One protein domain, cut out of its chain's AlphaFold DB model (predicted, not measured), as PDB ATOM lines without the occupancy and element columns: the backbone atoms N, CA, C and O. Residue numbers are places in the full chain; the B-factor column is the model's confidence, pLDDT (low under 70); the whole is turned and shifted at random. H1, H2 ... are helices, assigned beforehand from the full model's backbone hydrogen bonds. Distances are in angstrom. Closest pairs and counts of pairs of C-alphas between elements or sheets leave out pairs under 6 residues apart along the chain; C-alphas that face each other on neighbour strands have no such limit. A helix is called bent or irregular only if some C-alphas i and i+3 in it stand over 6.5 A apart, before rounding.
ATOM      1  N   GLU A  44      77.598 141.964 -20.199       84.62
ATOM      2  CA  GLU A  44      78.631 142.965 -20.476       84.62
ATOM      3  C   GLU A  44      78.179 144.430 -20.266       84.62
ATOM      4  O   GLU A  44      78.942 145.236 -19.737       84.62
ATOM      5  N   ALA A  45      76.937 144.803 -20.596       83.69
ATOM      6  CA  ALA A  45      76.413 146.151 -20.339       83.69
ATOM      7  C   ALA A  45      76.264 146.415 -18.833       83.69
ATOM      8  O   ALA A  45      76.632 147.483 -18.332       83.69
ATOM      9  N   LEU A  46      75.763 145.417 -18.095       89.56
ATOM     10  CA  LEU A  46      75.688 145.481 -16.637       89.56
ATOM     11  C   LEU A  46      77.089 145.553 -16.019       89.56
ATOM     12  O   LEU A  46      77.303 146.353 -15.114       89.56
ATOM     13  N   LYS A  47      78.055 144.799 -16.553       92.38
ATOM     14  CA  LYS A  47      79.471 144.857 -16.165       92.38
ATOM     15  C   LYS A  47      80.108 146.227 -16.424       92.38
ATOM     16  O   LYS A  47      80.722 146.793 -15.526       92.38
ATOM     17  N   GLN A  48      79.888 146.840 -17.588       90.38
ATOM     18  CA  GLN A  48      80.372 148.201 -17.884       90.38
ATOM     19  C   GLN A  48      79.771 149.271 -16.966       90.38
ATOM     20  O   GLN A  48      80.423 150.267 -16.627       90.38
ATOM     21  N   LYS A  49      78.501 149.105 -16.583       90.75
ATOM     22  CA  LYS A  49      77.831 149.971 -15.605       90.75
ATOM     23  C   LYS A  49      78.283 149.663 -14.174       90.75
ATOM     24  O   LYS A  49      78.269 150.577 -13.352       90.75
ATOM     25  N   ALA A  50      78.723 148.434 -13.889       94.38
ATOM     26  CA  ALA A  50      79.322 148.062 -12.611       94.38
ATOM     27  C   ALA A  50      80.610 148.842 -12.336       94.38
ATOM     28  O   ALA A  50      80.758 149.361 -11.230       94.38
ATOM     29  N   GLY A  51      81.451 149.011 -13.360       94.00
ATOM     30  CA  GLY A  51      82.765 149.641 -13.235       94.00
ATOM     31  C   GLY A  51      83.858 148.630 -12.880       94.00
ATOM     32  O   GLY A  51      83.580 147.495 -12.481       94.00
ATOM     33  N   GLU A  52      85.107 149.048 -13.039       93.06
ATOM     34  CA  GLU A  52      86.297 148.252 -12.729       93.06
ATOM     35  C   GLU A  52      86.600 148.235 -11.226       93.06
ATOM     36  O   GLU A  52      87.259 147.316 -10.747       93.06
ATOM     37  N   ASN A  53      86.136 149.240 -10.479       94.69
ATOM     38  CA  ASN A  53      86.334 149.375  -9.034       94.69
ATOM     39  C   ASN A  53      85.283 150.324  -8.412       94.69
ATOM     40  O   ASN A  53      84.545 151.006  -9.125       94.69
ATOM     41  N   ASP A  54      85.201 150.386  -7.081       93.94
ATOM     42  CA  ASP A  54      84.296 151.298  -6.361       93.94
ATOM     43  C   ASP A  54      84.732 152.771  -6.327       93.94
ATOM     44  O   ASP A  54      83.999 153.604  -5.794       93.94
ATOM     45  N   SER A  55      85.882 153.108  -6.907       93.88
ATOM     46  CA  SER A  55      86.342 154.490  -7.077       93.88
ATOM     47  C   SER A  55      85.903 155.094  -8.414       93.88
ATOM     48  O   SER A  55      86.027 156.307  -8.590       93.88
ATOM     49  N   ASP A  56      85.367 154.287  -9.336       90.81
ATOM     50  CA  ASP A  56      84.861 154.773 -10.616       90.81
ATOM     51  C   ASP A  56      83.617 155.650 -10.385       90.81
ATOM     52  O   ASP A  56      82.578 155.146  -9.934       90.81
ATOM     53  N   PRO A  57      83.686 156.961 -10.685       88.56
ATOM     54  CA  PRO A  57      82.588 157.870 -10.402       88.56
ATOM     55  C   PRO A  57      81.347 157.496 -11.215       88.56
ATOM     56  O   PRO A  57      81.431 157.141 -12.392       88.56
ATOM     57  N   ASP A  58      80.188 157.587 -10.566       86.62
ATOM     58  CA  ASP A  58      78.867 157.351 -11.149       86.62
ATOM     59  C   ASP A  58      78.679 155.927 -11.711       86.62
ATOM     60  O   ASP A  58      77.886 155.702 -12.630       86.62
ATOM     61  N   LYS A  59      79.399 154.939 -11.159       94.38
ATOM     62  CA  LYS A  59      79.237 153.505 -11.458       94.38
ATOM     63  C   LYS A  59      78.521 152.757 -10.338       94.38
ATOM     64  O   LYS A  59      78.469 153.210  -9.195       94.38
ATOM     65  N   LEU A  60      77.955 151.584 -10.648       95.44
ATOM     66  CA  LEU A  60      77.135 150.840  -9.678       95.44
ATOM     67  C   LEU A  60      77.926 150.441  -8.429       95.44
ATOM     68  O   LEU A  60      77.338 150.462  -7.351       95.44
ATOM     69  N   ARG A  61      79.223 150.113  -8.541       97.19
ATOM     70  CA  ARG A  61      80.071 149.781  -7.379       97.19
ATOM     71  C   ARG A  61      80.200 150.968  -6.419       97.19
ATOM     72  O   ARG A  61      79.860 150.830  -5.245       97.19
ATOM     73  N   GLN A  62      80.548 152.156  -6.922       95.88
ATOM     74  CA  GLN A  62      80.633 153.388  -6.123       95.88
ATOM     75  C   GLN A  62      79.273 153.806  -5.529       95.88
ATOM     76  O   GLN A  62      79.170 154.182  -4.356       95.88
ATOM     77  N   LEU A  63      78.197 153.721  -6.317       94.00
ATOM     78  CA  LEU A  63      76.849 154.046  -5.846       94.00
ATOM     79  C   LEU A  63      76.365 153.057  -4.776       94.00
ATOM     80  O   LEU A  63      75.712 153.465  -3.816       94.00
ATOM     81  N   ALA A  64      76.723 151.775  -4.889       97.06
ATOM     82  CA  ALA A  64      76.457 150.781  -3.854       97.06
ATOM     83  C   ALA A  64      77.275 151.056  -2.579       97.06
ATOM     84  O   ALA A  64      76.720 150.948  -1.486       97.06
ATOM     85  N   THR A  65      78.540 151.485  -2.685       97.06
ATOM     86  CA  THR A  65      79.328 151.976  -1.534       97.06
ATOM     87  C   THR A  65      78.615 153.140  -0.849       97.06
ATOM     88  O   THR A  65      78.362 153.104   0.354       97.06
ATOM     89  N   THR A  66      78.173 154.129  -1.629       90.12
ATOM     90  CA  THR A  66      77.432 155.282  -1.105       90.12
ATOM     91  C   THR A  66      76.155 154.838  -0.387       90.12
ATOM     92  O   THR A  66      75.889 155.287   0.728       90.12
ATOM     93  N   LEU A  67      75.373 153.934  -0.982       96.19
ATOM     94  CA  LEU A  67      74.151 153.404  -0.377       96.19
ATOM     95  C   LEU A  67      74.426 152.669   0.943       96.19
ATOM     96  O   LEU A  67      73.711 152.906   1.919       96.19
ATOM     97  N   HIS A  68      75.455 151.819   0.989       98.19
ATOM     98  CA  HIS A  68      75.891 151.145   2.212       98.19
ATOM     99  C   HIS A  68      76.198 152.163   3.316       98.19
ATOM    100  O   HIS A  68      75.644 152.080   4.414       98.19
ATOM    101  N   ASP A  69      77.025 153.161   3.007       95.38
ATOM    102  CA  ASP A  69      77.487 154.142   3.986       95.38
ATOM    103  C   ASP A  69      76.341 155.009   4.503       95.38
ATOM    104  O   ASP A  69      76.260 155.288   5.703       95.38
ATOM    105  N   ARG A  70      75.404 155.402   3.629       93.00
ATOM    106  CA  ARG A  70      74.205 156.139   4.053       93.00
ATOM    107  C   ARG A  70      73.292 155.280   4.921       93.00
ATOM    108  O   ARG A  70      72.809 155.775   5.937       93.00
ATOM    109  N   ALA A  71      73.080 154.010   4.569       97.12
ATOM    110  CA  ALA A  71      72.252 153.103   5.362       97.12
ATOM    111  C   ALA A  71      72.864 152.854   6.750       97.12
ATOM    112  O   ALA A  71      72.158 152.884   7.759       97.12
ATOM    113  N   ASN A  72      74.188 152.704   6.821       97.69
ATOM    114  CA  ASN A  72      74.906 152.544   8.082       97.69
ATOM    115  C   ASN A  72      74.912 153.837   8.925       97.69
ATOM    116  O   ASN A  72      74.787 153.791  10.152       97.69
ATOM    117  N   ALA A  73      74.991 155.007   8.283       92.38
ATOM    118  CA  ALA A  73      74.853 156.295   8.961       92.38
ATOM    119  C   ALA A  73      73.444 156.484   9.545       92.38
ATOM    120  O   ALA A  73      73.319 156.946  10.678       92.38
ATOM    121  N   LEU A  74      72.396 156.087   8.812       95.12
ATOM    122  CA  LEU A  74      71.021 156.073   9.316       95.12
ATOM    123  C   LEU A  74      70.892 155.146  10.525       95.12
ATOM    124  O   LEU A  74      70.427 155.585  11.570       95.12
ATOM    125  N   TYR A  75      71.372 153.903  10.422       96.81
ATOM    126  CA  TYR A  75      71.406 152.960  11.544       96.81
ATOM    127  C   TYR A  75      72.056 153.562  12.799       96.81
ATOM    128  O   TYR A  75      71.508 153.452  13.897       96.81
ATOM    129  N   SER A  76      73.202 154.224  12.630       95.50
ATOM    130  CA  SER A  76      73.949 154.841  13.730       95.50
ATOM    131  C   SER A  76      73.203 156.029  14.347       95.50
ATOM    132  O   SER A  76      73.203 156.192  15.567       95.50
ATOM    133  N   ALA A  77      72.529 156.838  13.525       94.12
ATOM    134  CA  ALA A  77      71.777 158.010  13.973       94.12
ATOM    135  C   ALA A  77      70.526 157.662  14.798       94.12
ATOM    136  O   ALA A  77      70.046 158.497  15.556       94.12
ATOM    137  N   MET A  78      70.020 156.429  14.704       95.19
ATOM    138  CA  MET A  78      68.852 155.974  15.472       95.19
ATOM    139  C   MET A  78      69.136 155.724  16.967       95.19
ATOM    140  O   MET A  78      68.235 155.324  17.702       95.19
ATOM    141  N   GLY A  79      70.368 155.930  17.445       93.19
ATOM    142  CA  GLY A  79      70.726 155.749  18.858       93.19
ATOM    143  C   GLY A  79      70.711 154.283  19.310       93.19
ATOM    144  O   GLY A  79      70.626 153.366  18.496       93.19
ATOM    145  N   SER A  80      70.843 154.020  20.613       88.56
ATOM    146  CA  SER A  80      70.982 152.663  21.175       88.56
ATOM    147  C   SER A  80      69.684 151.858  21.231       88.56
ATOM    148  O   SER A  80      69.740 150.637  21.090       88.56
ATOM    149  N   ASP A  81      68.534 152.517  21.363       83.38
ATOM    150  CA  ASP A  81      67.318 151.942  21.967       83.38
ATOM    151  C   ASP A  81      66.476 151.048  21.040       83.38
ATOM    152  O   ASP A  81      65.274 150.892  21.235       83.38
ATOM    153  N   SER A  82      67.093 150.458  20.012       85.06
ATOM    154  CA  SER A  82      66.420 149.650  18.981       85.06
ATOM    155  C   SER A  82      65.075 150.235  18.508       85.06
ATOM    156  O   SER A  82      64.096 149.489  18.417       85.06
ATOM    157  N   PRO A  83      64.982 151.550  18.218       89.00
ATOM    158  CA  PRO A  83      63.721 152.130  17.780       89.00
ATOM    159  C   PRO A  83      63.274 151.527  16.437       89.00
ATOM    160  O   PRO A  83      64.121 151.073  15.651       89.00
ATOM    161  N   PRO A  84      61.960 151.551  16.139       93.12
ATOM    162  CA  PRO A  84      61.450 151.200  14.816       93.12
ATOM    163  C   PRO A  84      62.231 151.936  13.718       93.12
ATOM    164  O   PRO A  84      62.479 153.134  13.836       93.12
ATOM    165  N   GLY A  85      62.666 151.225  12.676       94.88
ATOM    166  CA  GLY A  85      63.503 151.782  11.610       94.88
ATOM    167  C   GLY A  85      64.997 151.507  11.747       94.88
ATOM    168  O   GLY A  85      65.691 151.496  10.727       94.88
ATOM    169  N   LYS A  86      65.513 151.245  12.958       96.44
ATOM    170  CA  LYS A  86      66.939 150.936  13.157       96.44
ATOM    171  C   LYS A  86      67.312 149.578  12.557       96.44
ATOM    172  O   LYS A  86      68.302 149.478  11.836       96.44
ATOM    173  N   ALA A  87      66.516 148.543  12.826       96.50
ATOM    174  CA  ALA A  87      66.769 147.195  12.317       96.50
ATOM    175  C   ALA A  87      66.687 147.140  10.782       96.50
ATOM    176  O   ALA A  87      67.503 146.483  10.141       96.50
ATOM    177  N   GLU A  88      65.749 147.874  10.183       96.94
ATOM    178  CA  GLU A  88      65.589 147.971   8.734       96.94
ATOM    179  C   GLU A  88      66.788 148.657   8.072       96.94
ATOM    180  O   GLU A  88      67.299 148.155   7.071       96.94
ATOM    181  N   ALA A  89      67.280 149.760   8.652       96.69
ATOM    182  CA  ALA A  89      68.477 150.443   8.161       96.69
ATOM    183  C   ALA A  89      69.719 149.538   8.241       96.69
ATOM    184  O   ALA A  89      70.493 149.461   7.285       96.69
ATOM    185  N   GLN A  90      69.870 148.790   9.342       97.75
ATOM    186  CA  GLN A  90      70.947 147.812   9.502       97.75
ATOM    187  C   GLN A  90      70.859 146.689   8.467       97.75
ATOM    188  O   GLN A  90      71.861 146.328   7.855       97.75
ATOM    189  N   ALA A  91      69.661 146.133   8.267       97.56
ATOM    190  CA  ALA A  91      69.437 145.056   7.317       97.56
ATOM    191  C   ALA A  91      69.730 145.510   5.881       97.56
ATOM    192  O   ALA A  91      70.357 144.767   5.126       97.56
ATOM    193  N   LEU A  92      69.341 146.742   5.524       97.50
ATOM    194  CA  LEU A  92      69.687 147.349   4.242       97.50
ATOM    195  C   LEU A  92      71.208 147.456   4.073       97.50
ATOM    196  O   LEU A  92      71.733 146.941   3.089       97.50
ATOM    197  N   ALA A  93      71.921 148.053   5.037       97.94
ATOM    198  CA  ALA A  93      73.380 148.168   4.986       97.94
ATOM    199  C   ALA A  93      74.052 146.789   4.849       97.94
ATOM    200  O   ALA A  93      74.885 146.587   3.968       97.94
ATOM    201  N   ALA A  94      73.627 145.805   5.645       97.94
ATOM    202  CA  ALA A  94      74.166 144.449   5.609       97.94
ATOM    203  C   ALA A  94      73.949 143.746   4.257       97.94
ATOM    204  O   ALA A  94      74.833 143.036   3.786       97.94
ATOM    205  N   ALA A  95      72.793 143.943   3.614       97.25
ATOM    206  CA  ALA A  95      72.524 143.364   2.298       97.25
ATOM    207  C   ALA A  95      73.331 144.032   1.175       97.25
ATOM    208  O   ALA A  95      73.715 143.358   0.216       97.25
ATOM    209  N   VAL A  96      73.611 145.333   1.291       98.06
ATOM    210  CA  VAL A  96      74.493 146.029   0.345       98.06
ATOM    211  C   VAL A  96      75.945 145.576   0.527       98.06
ATOM    212  O   VAL A  96      76.613 145.279  -0.464       98.06
ATOM    213  N   GLY A  97      76.381 145.429   1.780       98.00
ATOM    214  CA  GLY A  97      77.683 144.890   2.174       98.00
ATOM    215  C   GLY A  97      78.796 145.944   2.286       98.00
ATOM    216  O   GLY A  97      78.781 146.932   1.554       98.00
ATOM    217  N   PRO A  98      79.788 145.756   3.176       97.50
ATOM    218  CA  PRO A  98      80.900 146.694   3.345       97.50
ATOM    219  C   PRO A  98      82.080 146.442   2.392       97.50
ATOM    220  O   PRO A  98      82.976 147.283   2.319       97.50
ATOM    221  N   GLU A  99      82.088 145.342   1.637       97.25
ATOM    222  CA  GLU A  99      83.232 144.938   0.814       97.25
ATOM    223  C   GLU A  99      82.933 144.995  -0.690       97.25
ATOM    224  O   GLU A  99      81.961 144.398  -1.153       97.25
ATOM    225  N   ASP A 100      83.813 145.651  -1.452       96.88
ATOM    226  CA  ASP A 100      83.817 145.672  -2.922       96.88
ATOM    227  C   ASP A 100      84.891 144.727  -3.481       96.88
ATOM    228  O   ASP A 100      85.880 145.131  -4.087       96.88
ATOM    229  N   ARG A 101      84.725 143.434  -3.207       96.69
ATOM    230  CA  ARG A 101      85.582 142.369  -3.739       96.69
ATOM    231  C   ARG A 101      84.763 141.112  -3.976       96.69
ATOM    232  O   ARG A 101      83.789 140.874  -3.262       96.69
ATOM    233  N   ALA A 102      85.165 140.291  -4.941       92.75
ATOM    234  CA  ALA A 102      84.599 138.955  -5.076       92.75
ATOM    235  C   ALA A 102      84.850 138.141  -3.784       92.75
ATOM    236  O   ALA A 102      85.915 138.269  -3.174       92.75
ATOM    237  N   PRO A 103      83.885 137.326  -3.333       91.38
ATOM    238  CA  PRO A 103      84.040 136.541  -2.115       91.38
ATOM    239  C   PRO A 103      84.963 135.335  -2.341       91.38
ATOM    240  O   PRO A 103      85.000 134.761  -3.429       91.38
ATOM    241  N   GLU A 104      85.672 134.919  -1.291       91.25
ATOM    242  CA  GLU A 104      86.631 133.801  -1.345       91.25
ATOM    243  C   GLU A 104      85.966 132.444  -1.624       91.25
ATOM    244  O   GLU A 104      86.568 131.574  -2.249       91.25
ATOM    245  N   ASP A 105      84.711 132.266  -1.200       89.94
ATOM    246  CA  ASP A 105      83.912 131.055  -1.432       89.94
ATOM    247  C   ASP A 105      83.258 131.014  -2.828       89.94
ATOM    248  O   ASP A 105      82.547 130.062  -3.161       89.94
ATOM    249  N   GLY A 106      83.480 132.051  -3.643       88.00
ATOM    250  CA  GLY A 106      82.926 132.190  -4.984       88.00
ATOM    251  C   GLY A 106      81.430 132.509  -5.036       88.00
ATOM    252  O   GLY A 106      80.886 132.604  -6.137       88.00
ATOM    253  N   LYS A 107      80.743 132.700  -3.896       93.12
ATOM    254  CA  LYS A 107      79.303 132.994  -3.864       93.12
ATOM    255  C   LYS A 107      79.005 134.357  -3.225       93.12
ATOM    256  O   LYS A 107      79.009 134.488  -2.003       93.12
ATOM    257  N   PRO A 108      78.679 135.386  -4.030       96.06
ATOM    258  CA  PRO A 108      78.339 136.705  -3.503       96.06
ATOM    259  C   PRO A 108      77.148 136.676  -2.544       96.06
ATOM    260  O   PRO A 108      76.045 136.265  -2.910       96.06
ATOM    261  N   ASN A 109      77.367 137.159  -1.320       96.50
ATOM    262  CA  ASN A 109      76.343 137.224  -0.272       96.50
ATOM    263  C   ASN A 109      75.740 138.628  -0.117       96.50
ATOM    264  O   ASN A 109      74.719 138.799   0.560       96.50
ATOM    265  N   THR A 110      76.366 139.619  -0.752       97.62
ATOM    266  CA  THR A 110      75.983 141.031  -0.731       97.62
ATOM    267  C   THR A 110      75.986 141.613  -2.141       97.62
ATOM    268  O   THR A 110      76.595 141.056  -3.060       97.62
ATOM    269  N   LEU A 111      75.314 142.749  -2.316       97.50
ATOM    270  CA  LEU A 111      75.249 143.440  -3.602       97.50
ATOM    271  C   LEU A 111      76.628 143.898  -4.098       97.50
ATOM    272  O   LEU A 111      76.931 143.703  -5.273       97.50
ATOM    273  N   ARG A 112      77.475 144.468  -3.229       97.81
ATOM    274  CA  ARG A 112      78.815 144.930  -3.634       97.81
ATOM    275  C   ARG A 112      79.734 143.782  -4.036       97.81
ATOM    276  O   ARG A 112      80.366 143.869  -5.079       97.81
ATOM    277  N   GLN A 113      79.705 142.658  -3.318       97.75
ATOM    278  CA  GLN A 113      80.429 141.449  -3.733       97.75
ATOM    279  C   GLN A 113      79.968 140.934  -5.105       97.75
ATOM    280  O   GLN A 113      80.788 140.482  -5.902       97.75
ATOM    281  N   ALA A 114      78.663 141.000  -5.393       96.88
ATOM    282  CA  ALA A 114      78.120 140.557  -6.676       96.88
ATOM    283  C   ALA A 114      78.552 141.485  -7.820       96.88
ATOM    284  O   ALA A 114      78.940 141.008  -8.885       96.88
ATOM    285  N   LEU A 115      78.516 142.801  -7.589       96.62
ATOM    286  CA  LEU A 115      78.971 143.804  -8.551       96.62
ATOM    287  C   LEU A 115      80.480 143.718  -8.799       96.62
ATOM    288  O   LEU A 115      80.890 143.811  -9.952       96.62
ATOM    289  N   ALA A 116      81.284 143.492  -7.757       97.38
ATOM    290  CA  ALA A 116      82.721 143.272  -7.886       97.38
ATOM    291  C   ALA A 116      83.018 142.013  -8.709       97.38
ATOM    292  O   ALA A 116      83.738 142.086  -9.697       97.38
ATOM    293  N   ALA A 117      82.383 140.879  -8.386       96.19
ATOM    294  CA  ALA A 117      82.557 139.645  -9.151       96.19
ATOM    295  C   ALA A 117      82.174 139.814 -10.634       96.19
ATOM    296  O   ALA A 117      82.878 139.309 -11.507       96.19
ATOM    297  N   LEU A 118      81.093 140.548 -10.926       95.25
ATOM    298  CA  LEU A 118      80.692 140.877 -12.295       95.25
ATOM    299  C   LEU A 118      81.700 141.802 -12.999       95.25
ATOM    300  O   LEU A 118      82.034 141.557 -14.156       95.25
ATOM    301  N   GLY A 119      82.161 142.857 -12.323       95.00
ATOM    302  CA  GLY A 119      83.129 143.823 -12.855       95.00
ATOM    303  C   GLY A 119      84.500 143.202 -13.138       95.00
ATOM    304  O   GLY A 119      85.124 143.504 -14.154       95.00
ATOM    305  N   ASP A 120      84.935 142.287 -12.272       95.06
ATOM    306  CA  ASP A 120      86.262 141.669 -12.323       95.06
ATOM    307  C   ASP A 120      86.363 140.537 -13.363       95.06
ATOM    308  O   ASP A 120      87.477 140.154 -13.750       95.06
ATOM    309  N   ASP A 121      85.221 140.022 -13.837       93.56
ATOM    310  CA  ASP A 121      85.130 138.982 -14.859       93.56
ATOM    311  C   ASP A 121      85.964 139.329 -16.107       93.56
ATOM    312  O   ASP A 121      85.922 140.442 -16.639       93.56
ATOM    313  N   LYS A 122      86.732 138.365 -16.620       92.25
ATOM    314  CA  LYS A 122      87.599 138.570 -17.798       92.25
ATOM    315  C   LYS A 122      86.950 138.142 -19.114       92.25
ATOM    316  O   LYS A 122      87.577 138.292 -20.160       92.25
ATOM    317  N   GLY A 123      85.719 137.629 -19.080       86.69
ATOM    318  CA  GLY A 123      84.999 137.146 -20.257       86.69
ATOM    319  C   GLY A 123      85.637 135.914 -20.902       86.69
ATOM    320  O   GLY A 123      85.407 135.654 -22.079       86.69
ATOM    321  N   THR A 124      86.479 135.175 -20.170       88.56
ATOM    322  CA  THR A 124      87.140 133.963 -20.681       88.56
ATOM    323  C   THR A 124      86.191 132.771 -20.761       88.56
ATOM    324  O   THR A 124      86.412 131.882 -21.580       88.56
ATOM    325  N   ASP A 125      85.146 132.758 -19.931       87.25
ATOM    326  CA  ASP A 125      84.075 131.763 -19.959       87.25
ATOM    327  C   ASP A 125      82.750 132.429 -20.386       87.25
ATOM    328  O   ASP A 125      82.208 133.256 -19.643       87.25
ATOM    329  N   PRO A 126      82.188 132.077 -21.557       80.00
ATOM    330  CA  PRO A 126      80.936 132.660 -22.037       80.00
ATOM    331  C   PRO A 126      79.719 132.339 -21.149       80.00
ATOM    332  O   PRO A 126      78.715 133.048 -21.225       80.00
ATOM    333  N   GLY A 127      79.772 131.296 -20.310       82.88
ATOM    334  CA  GLY A 127      78.702 130.953 -19.366       82.88
ATOM    335  C   GLY A 127      78.767 131.723 -18.043       82.88
ATOM    336  O   GLY A 127      77.745 131.878 -17.369       82.88
ATOM    337  N   GLN A 128      79.944 132.237 -17.680       91.12
ATOM    338  CA  GLN A 128      80.189 132.876 -16.387       91.12
ATOM    339  C   GLN A 128      79.514 134.244 -16.281       91.12
ATOM    340  O   GLN A 128      78.846 134.538 -15.289       91.12
ATOM    341  N   LEU A 129      79.639 135.070 -17.317       89.88
ATOM    342  CA  LEU A 129      79.137 136.439 -17.302       89.88
ATOM    343  C   LEU A 129      77.596 136.511 -17.113       89.88
ATOM    344  O   LEU A 129      77.145 137.230 -16.215       89.88
ATOM    345  N   PRO A 130      76.762 135.719 -17.828       87.88
ATOM    346  CA  PRO A 130      75.326 135.626 -17.535       87.88
ATOM    347  C   PRO A 130      75.005 135.151 -16.115       87.88
ATOM    348  O   PRO A 130      74.061 135.648 -15.498       87.88
ATOM    349  N   ALA A 131      75.778 134.201 -15.581       88.06
ATOM    350  CA  ALA A 131      75.580 133.708 -14.223       88.06
ATOM    351  C   ALA A 131      75.842 134.812 -13.187       88.06
ATOM    352  O   ALA A 131      75.010 135.037 -12.309       88.06
ATOM    353  N   LEU A 132      76.938 135.561 -13.330       92.94
ATOM    354  CA  LEU A 132      77.278 136.685 -12.453       92.94
ATOM    355  C   LEU A 132      76.229 137.802 -12.506       92.94
ATOM    356  O   LEU A 132      75.822 138.319 -11.466       92.94
ATOM    357  N   ALA A 133      75.722 138.135 -13.694       91.56
ATOM    358  CA  ALA A 133      74.659 139.130 -13.828       91.56
ATOM    359  C   ALA A 133      73.352 138.699 -13.141       91.56
ATOM    360  O   ALA A 133      72.679 139.526 -12.522       91.56
ATOM    361  N   ASN A 134      73.006 137.408 -13.189       86.25
ATOM    362  CA  ASN A 134      71.864 136.879 -12.439       86.25
ATOM    363  C   ASN A 134      72.069 137.014 -10.925       86.25
ATOM    364  O   ASN A 134      71.147 137.442 -10.232       86.25
ATOM    365  N   VAL A 135      73.277 136.747 -10.418       92.12
ATOM    366  CA  VAL A 135      73.597 136.941  -8.994       92.12
ATOM    367  C   VAL A 135      73.440 138.410  -8.586       92.12
ATOM    368  O   VAL A 135      72.844 138.701  -7.549       92.12
ATOM    369  N   VAL A 136      73.901 139.357  -9.412       94.69
ATOM    370  CA  VAL A 136      73.680 140.795  -9.170       94.69
ATOM    371  C   VAL A 136      72.184 141.116  -9.095       94.69
ATOM    372  O   VAL A 136      71.762 141.856  -8.205       94.69
ATOM    373  N   LYS A 137      71.366 140.534  -9.978       89.56
ATOM    374  CA  LYS A 137      69.911 140.738  -9.990       89.56
ATOM    375  C   LYS A 137      69.226 140.212  -8.733       89.56
ATOM    376  O   LYS A 137      68.391 140.909  -8.161       89.56
ATOM    377  N   GLU A 138      69.606 139.025  -8.276       86.56
ATOM    378  CA  GLU A 138      69.101 138.447  -7.027       86.56
ATOM    379  C   GLU A 138      69.427 139.339  -5.820       86.56
ATOM    380  O   GLU A 138      68.552 139.630  -4.999       86.56
ATOM    381  N   GLN A 139      70.668 139.834  -5.731       94.56
ATOM    382  CA  GLN A 139      71.068 140.743  -4.654       94.56
ATOM    383  C   GLN A 139      70.360 142.099  -4.752       94.56
ATOM    384  O   GLN A 139      69.917 142.634  -3.735       94.56
ATOM    385  N   TYR A 140      70.184 142.640  -5.960       94.06
ATOM    386  CA  TYR A 140      69.402 143.854  -6.186       94.06
ATOM    387  C   TYR A 140      67.964 143.708  -5.667       94.06
ATOM    388  O   TYR A 140      67.493 144.573  -4.925       94.06
ATOM    389  N   ASP A 141      67.275 142.613  -6.003       83.06
ATOM    390  CA  ASP A 141      65.891 142.380  -5.574       83.06
ATOM    391  C   ASP A 141      65.787 142.294  -4.040       83.06
ATOM    392  O   ASP A 141      64.864 142.853  -3.439       83.06
ATOM    393  N   LYS A 142      66.783 141.682  -3.386       86.31
ATOM    394  CA  LYS A 142      66.897 141.654  -1.921       86.31
ATOM    395  C   LYS A 142      67.078 143.055  -1.326       86.31
ATOM    396  O   LYS A 142      66.340 143.423  -0.409       86.31
ATOM    397  N   VAL A 143      68.019 143.852  -1.842       95.56
ATOM    398  CA  VAL A 143      68.260 145.230  -1.371       95.56
ATOM    399  C   VAL A 143      67.022 146.102  -1.589       95.56
ATOM    400  O   VAL A 143      66.636 146.850  -0.693       95.56
ATOM    401  N   LYS A 144      66.328 145.952  -2.722       89.12
ATOM    402  CA  LYS A 144      65.079 146.663  -3.028       89.12
ATOM    403  C   LYS A 144      63.978 146.397  -2.002       89.12
ATOM    404  O   LYS A 144      63.306 147.334  -1.569       89.12
ATOM    405  N   LEU A 145      63.786 145.137  -1.608       79.56
ATOM    406  CA  LEU A 145      62.808 144.768  -0.578       79.56
ATOM    407  C   LEU A 145      63.151 145.391   0.781       79.56
ATOM    408  O   LEU A 145      62.262 145.896   1.468       79.56
ATOM    409  N   LEU A 146      64.433 145.393   1.151       91.06
ATOM    410  CA  LEU A 146      64.910 145.977   2.407       91.06
ATOM    411  C   LEU A 146      64.816 147.504   2.409       91.06
ATOM    412  O   LEU A 146      64.394 148.092   3.402       91.06
ATOM    413  N   TYR A 147      65.106 148.152   1.285       92.06
ATOM    414  CA  TYR A 147      64.889 149.586   1.128       92.06
ATOM    415  C   TYR A 147      63.404 149.949   1.270       92.06
ATOM    416  O   TYR A 147      63.063 150.887   1.988       92.06
ATOM    417  N   ALA A 148      62.496 149.167   0.678       78.38
ATOM    418  CA  ALA A 148      61.062 149.371   0.875       78.38
ATOM    419  C   ALA A 148      60.641 149.221   2.353       78.38
ATOM    420  O   ALA A 148      59.697 149.881   2.790       78.38
ATOM    421  N   ALA A 149      61.328 148.380   3.136       79.88
ATOM    422  CA  ALA A 149      61.120 148.296   4.581       79.88
ATOM    423  C   ALA A 149      61.594 149.571   5.300       79.88
ATOM    424  O   ALA A 149      60.838 150.111   6.101       79.88
ATOM    425  N   VAL A 150      62.766 150.111   4.946       91.31
ATOM    426  CA  VAL A 150      63.253 151.414   5.445       91.31
ATOM    427  C   VAL A 150      62.258 152.537   5.125       91.31
ATOM    428  O   VAL A 150      61.896 153.311   6.005       91.31
ATOM    429  N   GLN A 151      61.719 152.593   3.904       87.06
ATOM    430  CA  GLN A 151      60.728 153.611   3.525       87.06
ATOM    431  C   GLN A 151      59.442 153.557   4.363       87.06
ATOM    432  O   GLN A 151      58.877 154.599   4.695       87.06
ATOM    433  N   LYS A 152      58.969 152.360   4.741       82.25
ATOM    434  CA  LYS A 152      57.791 152.211   5.620       82.25
ATOM    435  C   LYS A 152      58.011 152.814   7.007       82.25
ATOM    436  O   LYS A 152      57.038 153.144   7.676       82.25
ATOM    437  N   GLN A 153      59.267 152.972   7.412       93.44
ATOM    438  CA  GLN A 153      59.661 153.527   8.700       93.44
ATOM    439  C   GLN A 153      59.866 155.049   8.651       93.44
ATOM    440  O   GLN A 153      60.242 155.616   9.668       93.44
ATOM    441  N   LYS A 154      59.559 155.730   7.525       89.31
ATOM    442  CA  LYS A 154      59.727 157.191   7.360       89.31
ATOM    443  C   LYS A 154      59.202 157.998   8.554       89.31
ATOM    444  O   LYS A 154      59.880 158.906   9.009       89.31
ATOM    445  N   ALA A 155      58.029 157.648   9.087       85.00
ATOM    446  CA  ALA A 155      57.407 158.363  10.208       85.00
ATOM    447  C   ALA A 155      58.139 158.204  11.558       85.00
ATOM    448  O   ALA A 155      57.863 158.956  12.487       85.00
ATOM    449  N   ASN A 156      59.040 157.225  11.678       92.00
ATOM    450  CA  ASN A 156      59.844 156.983  12.879       92.00
ATOM    451  C   ASN A 156      61.202 157.693  12.833       92.00
ATOM    452  O   ASN A 156      61.915 157.699  13.837       92.00
ATOM    453  N   TYR A 157      61.554 158.280  11.688       90.50
ATOM    454  CA  TYR A 157      62.742 159.105  11.543       90.50
ATOM    455  C   TYR A 157      62.373 160.554  11.859       90.50
ATOM    456  O   TYR A 157      61.724 161.220  11.057       90.50
ATOM    457  N   THR A 158      62.747 161.009  13.052       90.56
ATOM    458  CA  THR A 158      62.538 162.385  13.530       90.56
ATOM    459  C   THR A 158      63.836 163.185  13.442       90.56
ATOM    460  O   THR A 158      64.909 162.611  13.223       90.56
ATOM    461  N   ASP A 159      63.765 164.504  13.631       81.38
ATOM    462  CA  ASP A 159      64.932 165.399  13.590       81.38
ATOM    463  C   ASP A 159      66.077 164.926  14.506       81.38
ATOM    464  O   ASP A 159      67.249 164.979  14.132       81.38
ATOM    465  N   ASP A 160      65.743 164.399  15.690       89.12
ATOM    466  CA  ASP A 160      66.687 163.827  16.656       89.12
ATOM    467  C   ASP A 160      67.032 162.348  16.391       89.12
ATOM    468  O   ASP A 160      67.921 161.797  17.041       89.12
ATOM    469  N   LYS A 161      66.351 161.694  15.440       89.25
ATOM    470  CA  LYS A 161      66.474 160.258  15.135       89.25
ATOM    471  C   LYS A 161      66.542 159.995  13.638       89.25
ATOM    472  O   LYS A 161      65.677 159.350  13.048       89.25
ATOM    473  N   GLY A 162      67.622 160.449  13.015       89.69
ATOM    474  CA  GLY A 162      68.011 159.945  11.701       89.69
ATOM    475  C   GLY A 162      67.231 160.496  10.505       89.69
ATOM    476  O   GLY A 162      67.458 160.004   9.403       89.69
ATOM    477  N   GLN A 163      66.358 161.499  10.659       88.12
ATOM    478  CA  GLN A 163      65.591 162.071   9.538       88.12
ATOM    479  C   GLN A 163      66.491 162.557   8.391       88.12
ATOM    480  O   GLN A 163      66.343 162.107   7.253       88.12
ATOM    481  N   ALA A 164      67.521 163.350   8.698       79.88
ATOM    482  CA  ALA A 164      68.489 163.803   7.695       79.88
ATOM    483  C   ALA A 164      69.246 162.634   7.026       79.88
ATOM    484  O   ALA A 164      69.578 162.673   5.839       79.88
ATOM    485  N   GLN A 165      69.551 161.572   7.776       91.31
ATOM    486  CA  GLN A 165      70.219 160.379   7.256       91.31
ATOM    487  C   GLN A 165      69.283 159.555   6.369       91.31
ATOM    488  O   GLN A 165      69.742 159.007   5.368       91.31
ATOM    489  N   TYR A 166      67.991 159.503   6.686       89.31
ATOM    490  CA  TYR A 166      66.988 158.843   5.863       89.31
ATOM    491  C   TYR A 166      66.898 159.495   4.482       89.31
ATOM    492  O   TYR A 166      66.995 158.778   3.484       89.31
ATOM    493  N   GLY A 167      66.832 160.831   4.408       77.62
ATOM    494  CA  GLY A 167      66.880 161.558   3.134       77.62
ATOM    495  C   GLY A 167      68.090 161.148   2.286       77.62
ATOM    496  O   GLY A 167      67.946 160.754   1.132       77.62
ATOM    497  N   ARG A 168      69.281 161.072   2.898       81.38
ATOM    498  CA  ARG A 168      70.512 160.625   2.215       81.38
ATOM    499  C   ARG A 168      70.451 159.175   1.723       81.38
ATOM    500  O   ARG A 168      71.017 158.874   0.673       81.38
ATOM    501  N   VAL A 169      69.803 158.270   2.463       87.88
ATOM    502  CA  VAL A 169      69.576 156.880   2.020       87.88
ATOM    503  C   VAL A 169      68.663 156.851   0.801       87.88
ATOM    504  O   VAL A 169      68.943 156.113  -0.143       87.88
ATOM    505  N   VAL A 170      67.599 157.658   0.793       81.75
ATOM    506  CA  VAL A 170      66.683 157.780  -0.349       81.75
ATOM    507  C   VAL A 170      67.427 158.268  -1.589       81.75
ATOM    508  O   VAL A 170      67.354 157.598  -2.620       81.75
ATOM    509  N   THR A 171      68.209 159.347  -1.480       77.38
ATOM    510  CA  THR A 171      69.029 159.868  -2.585       77.38
ATOM    511  C   THR A 171      69.984 158.801  -3.127       77.38
ATOM    512  O   THR A 171      70.029 158.553  -4.333       77.38
ATOM    513  N   ALA A 172      70.726 158.124  -2.241       82.12
ATOM    514  CA  ALA A 172      71.699 157.103  -2.631       82.12
ATOM    515  C   ALA A 172      71.034 155.892  -3.302       82.12
ATOM    516  O   ALA A 172      71.520 155.404  -4.324       82.12
ATOM    517  N   TRP A 173      69.897 155.434  -2.768       90.75
ATOM    518  CA  TRP A 173      69.114 154.362  -3.376       90.75
ATOM    519  C   TRP A 173      68.611 154.761  -4.760       90.75
ATOM    520  O   TRP A 173      68.738 153.975  -5.693       90.75
ATOM    521  N   ASN A 174      68.065 155.969  -4.914       78.06
ATOM    522  CA  ASN A 174      67.548 156.450  -6.191       78.06
ATOM    523  C   ASN A 174      68.657 156.542  -7.244       78.06
ATOM    524  O   ASN A 174      68.465 156.055  -8.356       78.06
ATOM    525  N   ALA A 175      69.819 157.100  -6.893       77.12
ATOM    526  CA  ALA A 175      70.972 157.166  -7.787       77.12
ATOM    527  C   ALA A 175      71.401 155.765  -8.252       77.12
ATOM    528  O   ALA A 175      71.462 155.500  -9.455       77.12
ATOM    529  N   PHE A 176      71.605 154.843  -7.304       91.31
ATOM    530  CA  PHE A 176      71.951 153.453  -7.598       91.31
ATOM    531  C   PHE A 176      70.888 152.765  -8.467       91.31
ATOM    532  O   PHE A 176      71.194 152.199  -9.515       91.31
ATOM    533  N   ASN A 177      69.623 152.834  -8.050       85.69
ATOM    534  CA  ASN A 177      68.507 152.189  -8.722       85.69
ATOM    535  C   ASN A 177      68.322 152.731 -10.142       85.69
ATOM    536  O   ASN A 177      68.079 151.945 -11.048       85.69
ATOM    537  N   ASN A 178      68.458 154.036 -10.365       76.75
ATOM    538  CA  ASN A 178      68.329 154.620 -11.697       76.75
ATOM    539  C   ASN A 178      69.411 154.095 -12.642       76.75
ATOM    540  O   ASN A 178      69.074 153.603 -13.718       76.75
ATOM    541  N   LEU A 179      70.682 154.108 -12.222       84.44
ATOM    542  CA  LEU A 179      71.780 153.587 -13.038       84.44
ATOM    543  C   LEU A 179      71.640 152.081 -13.294       84.44
ATOM    544  O   LEU A 179      71.886 151.607 -14.403       84.44
ATOM    545  N   TYR A 180      71.207 151.330 -12.278       88.69
ATOM    546  CA  TYR A 180      70.944 149.902 -12.409       88.69
ATOM    547  C   TYR A 180      69.862 149.675 -13.462       88.69
ATOM    548  O   TYR A 180      70.061 148.929 -14.411       88.69
ATOM    549  N   GLN A 181      68.741 150.384 -13.354       79.38
ATOM    550  CA  GLN A 181      67.627 150.298 -14.294       79.38
ATOM    551  C   GLN A 181      68.032 150.711 -15.716       79.38
ATOM    552  O   GLN A 181      67.590 150.082 -16.673       79.38
ATOM    553  N   GLU A 182      68.894 151.717 -15.879       74.38
ATOM    554  CA  GLU A 182      69.464 152.083 -17.181       74.38
ATOM    555  C   GLU A 182      70.259 150.950 -17.825       74.38
ATOM    556  O   GLU A 182      70.128 150.742 -19.033       74.38
ATOM    557  N   ALA A 183      71.039 150.207 -17.032       79.19
ATOM    558  CA  ALA A 183      71.827 149.077 -17.522       79.19
ATOM    559  C   ALA A 183      70.947 148.016 -18.201       79.19
ATOM    560  O   ALA A 183      71.378 147.394 -19.164       79.19
ATOM    561  N   PHE A 184      69.693 147.880 -17.766       69.31
ATOM    562  CA  PHE A 184      68.713 146.980 -18.377       69.31
ATOM    563  C   PHE A 184      67.762 147.673 -19.369       69.31
ATOM    564  O   PHE A 184      67.208 147.018 -20.248       69.31
ATOM    565  N   LYS A 185      67.542 148.996 -19.291       57.53
ATOM    566  CA  LYS A 185      66.655 149.721 -20.230       57.53
ATOM    567  C   LYS A 185      67.109 149.593 -21.684       57.53
ATOM    568  O   LYS A 185      66.270 149.601 -22.585       57.53
ATOM    569  N   ALA A 186      68.405 149.453 -21.944       52.03
ATOM    570  CA  ALA A 186      68.886 149.288 -23.311       52.03
ATOM    571  C   ALA A 186      68.574 147.886 -23.918       52.03
ATOM    572  O   ALA A 186      68.766 147.695 -25.116       52.03
ATOM    573  N   GLU A 187      67.990 146.942 -23.156       52.91
ATOM    574  CA  GLU A 187      67.343 145.721 -23.674       52.91
ATOM    575  C   GLU A 187      66.011 146.063 -24.342       52.91
ATOM    576  O   GLU A 187      65.715 145.604 -25.446       52.91
ATOM    577  N   ILE A 188      65.209 146.889 -23.663       44.59
ATOM    578  CA  ILE A 188      63.899 147.327 -24.142       44.59
ATOM    579  C   ILE A 188      64.115 147.957 -25.530       44.59
ATOM    580  O   ILE A 188      63.481 147.539 -26.496       44.59
ATOM    581  N   SER A 189      65.125 148.833 -25.654       43.22
ATOM    582  CA  SER A 189      66.027 149.055 -26.814       43.22
ATOM    583  C   SER A 189      65.784 148.316 -28.146       43.22
ATOM    584  O   SER A 189      65.453 148.906 -29.177       43.22
ATOM    585  N   THR A 190      65.961 147.003 -28.140       42.59
ATOM    586  CA  THR A 190      66.080 146.212 -29.375       42.59
ATOM    587  C   THR A 190      64.985 145.171 -29.533       42.59
ATOM    588  O   THR A 190      64.865 144.569 -30.598       42.59
ATOM    589  N   GLN A 191      64.148 144.971 -28.516       49.72
ATOM    590  CA  GLN A 191      62.998 144.095 -28.650       49.72
ATOM    591  C   GLN A 191      61.866 144.789 -29.399       49.72
ATOM    592  O   GLN A 191      61.393 145.857 -29.010       49.72
TER     593      GLN A 191
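Overview. This is residues 44 to 191 of the 453 residues of an uncharacterized protein of Theileria annulata (UniProt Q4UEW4). A long bundle of helices has four columns: H2, then H3 and H4 set end to end as one interrupted column, then H5, then H6. Neighbouring columns run opposite ways, the side between H5 and H6 is only loosely closed, and short H1 fills in near the beginning of H2, between H4 and H6. Residues 97 to 110 make a loop where the column of H3 and H4 is interrupted. The printed part has 148 residues with six named helices, H1 to H6 in chain order, and no named strand; its class is all helix. It is compact, with a radius of gyration of the C-alphas of 15.8 A and spans of 51 by 36 by 24 A.

Along the chain. H1, residues 44 to 50, begins at C-alpha 44 (78.631, 142.965, -20.476) and is 9.4 A long. H2, residues 60 to 77, is 25.3 A long, and H3, residues 86 to 96, 15.7 A. H4, residues 111 to 120, begins at C-alpha 111 (75.249, 143.440, -3.602) and is 14.2 A long. H5, residues 128 to 152, is 36.9 A long. H6, residues 163 to 188, is 36.8 A long and ends at C-alpha 188 (63.899, 147.327, -24.142). It has a kink of 31 degrees near residue 182, and is neither bent nor irregular, but only just: C-alphas 183 and 186 are 6.5 A apart.

Arrangement. H2, H3, H4, H5 and H6 form a bundle, helices grouped together, mostly aligned. H2 and H3 are a helical hairpin at a shallow tilt of 20 degrees, with closest C-alphas His 68 and Ala 93, 4.8 A apart. H2 also touches H6, opposite ways at 23 degrees, closest at the C-alphas of Leu 74 and Gln 165, 4.8 A. H3 and H4 only just touch, with 3 pairs of C-alphas within 8 A, closest Val 96 and Leu 111 at 4.8 A; they run the same way at a shallow tilt of 13 degrees. H4 and H5 are a helical hairpin, C-alphas Leu 111 and Gln 139 closest at 5.1 A. H5 touches H3 with residues 139 to 150 alone, C-alphas Leu 92 and Leu 146 closest at 5.3 A. H5 and H6 are close but not clearly touching, C-alphas Tyr 147 and Trp 173 closest at 7.8 A. H1 touches H4, C-alphas Lys 47 and Gly 119 closest at 5.0 A, and residues 179 to 184 of H6, C-alphas Leu 46 and Ala 183 closest at 5.3 A. H2 and H5 are apart. In H1 to H5 every O i to N i+4 pair is within hydrogen-bond range; in H6, 18 of 22 are.

Size, cuts and confidence. The C-alphas of Thr 124 and Asp 160, the two farthest apart, are 52.0 A apart. The printed part has no cut. The link from H3 to H4 is long; the other links are short. The mean pLDDT of the printed part is 88.7, and residues 184 to 191 are under 70.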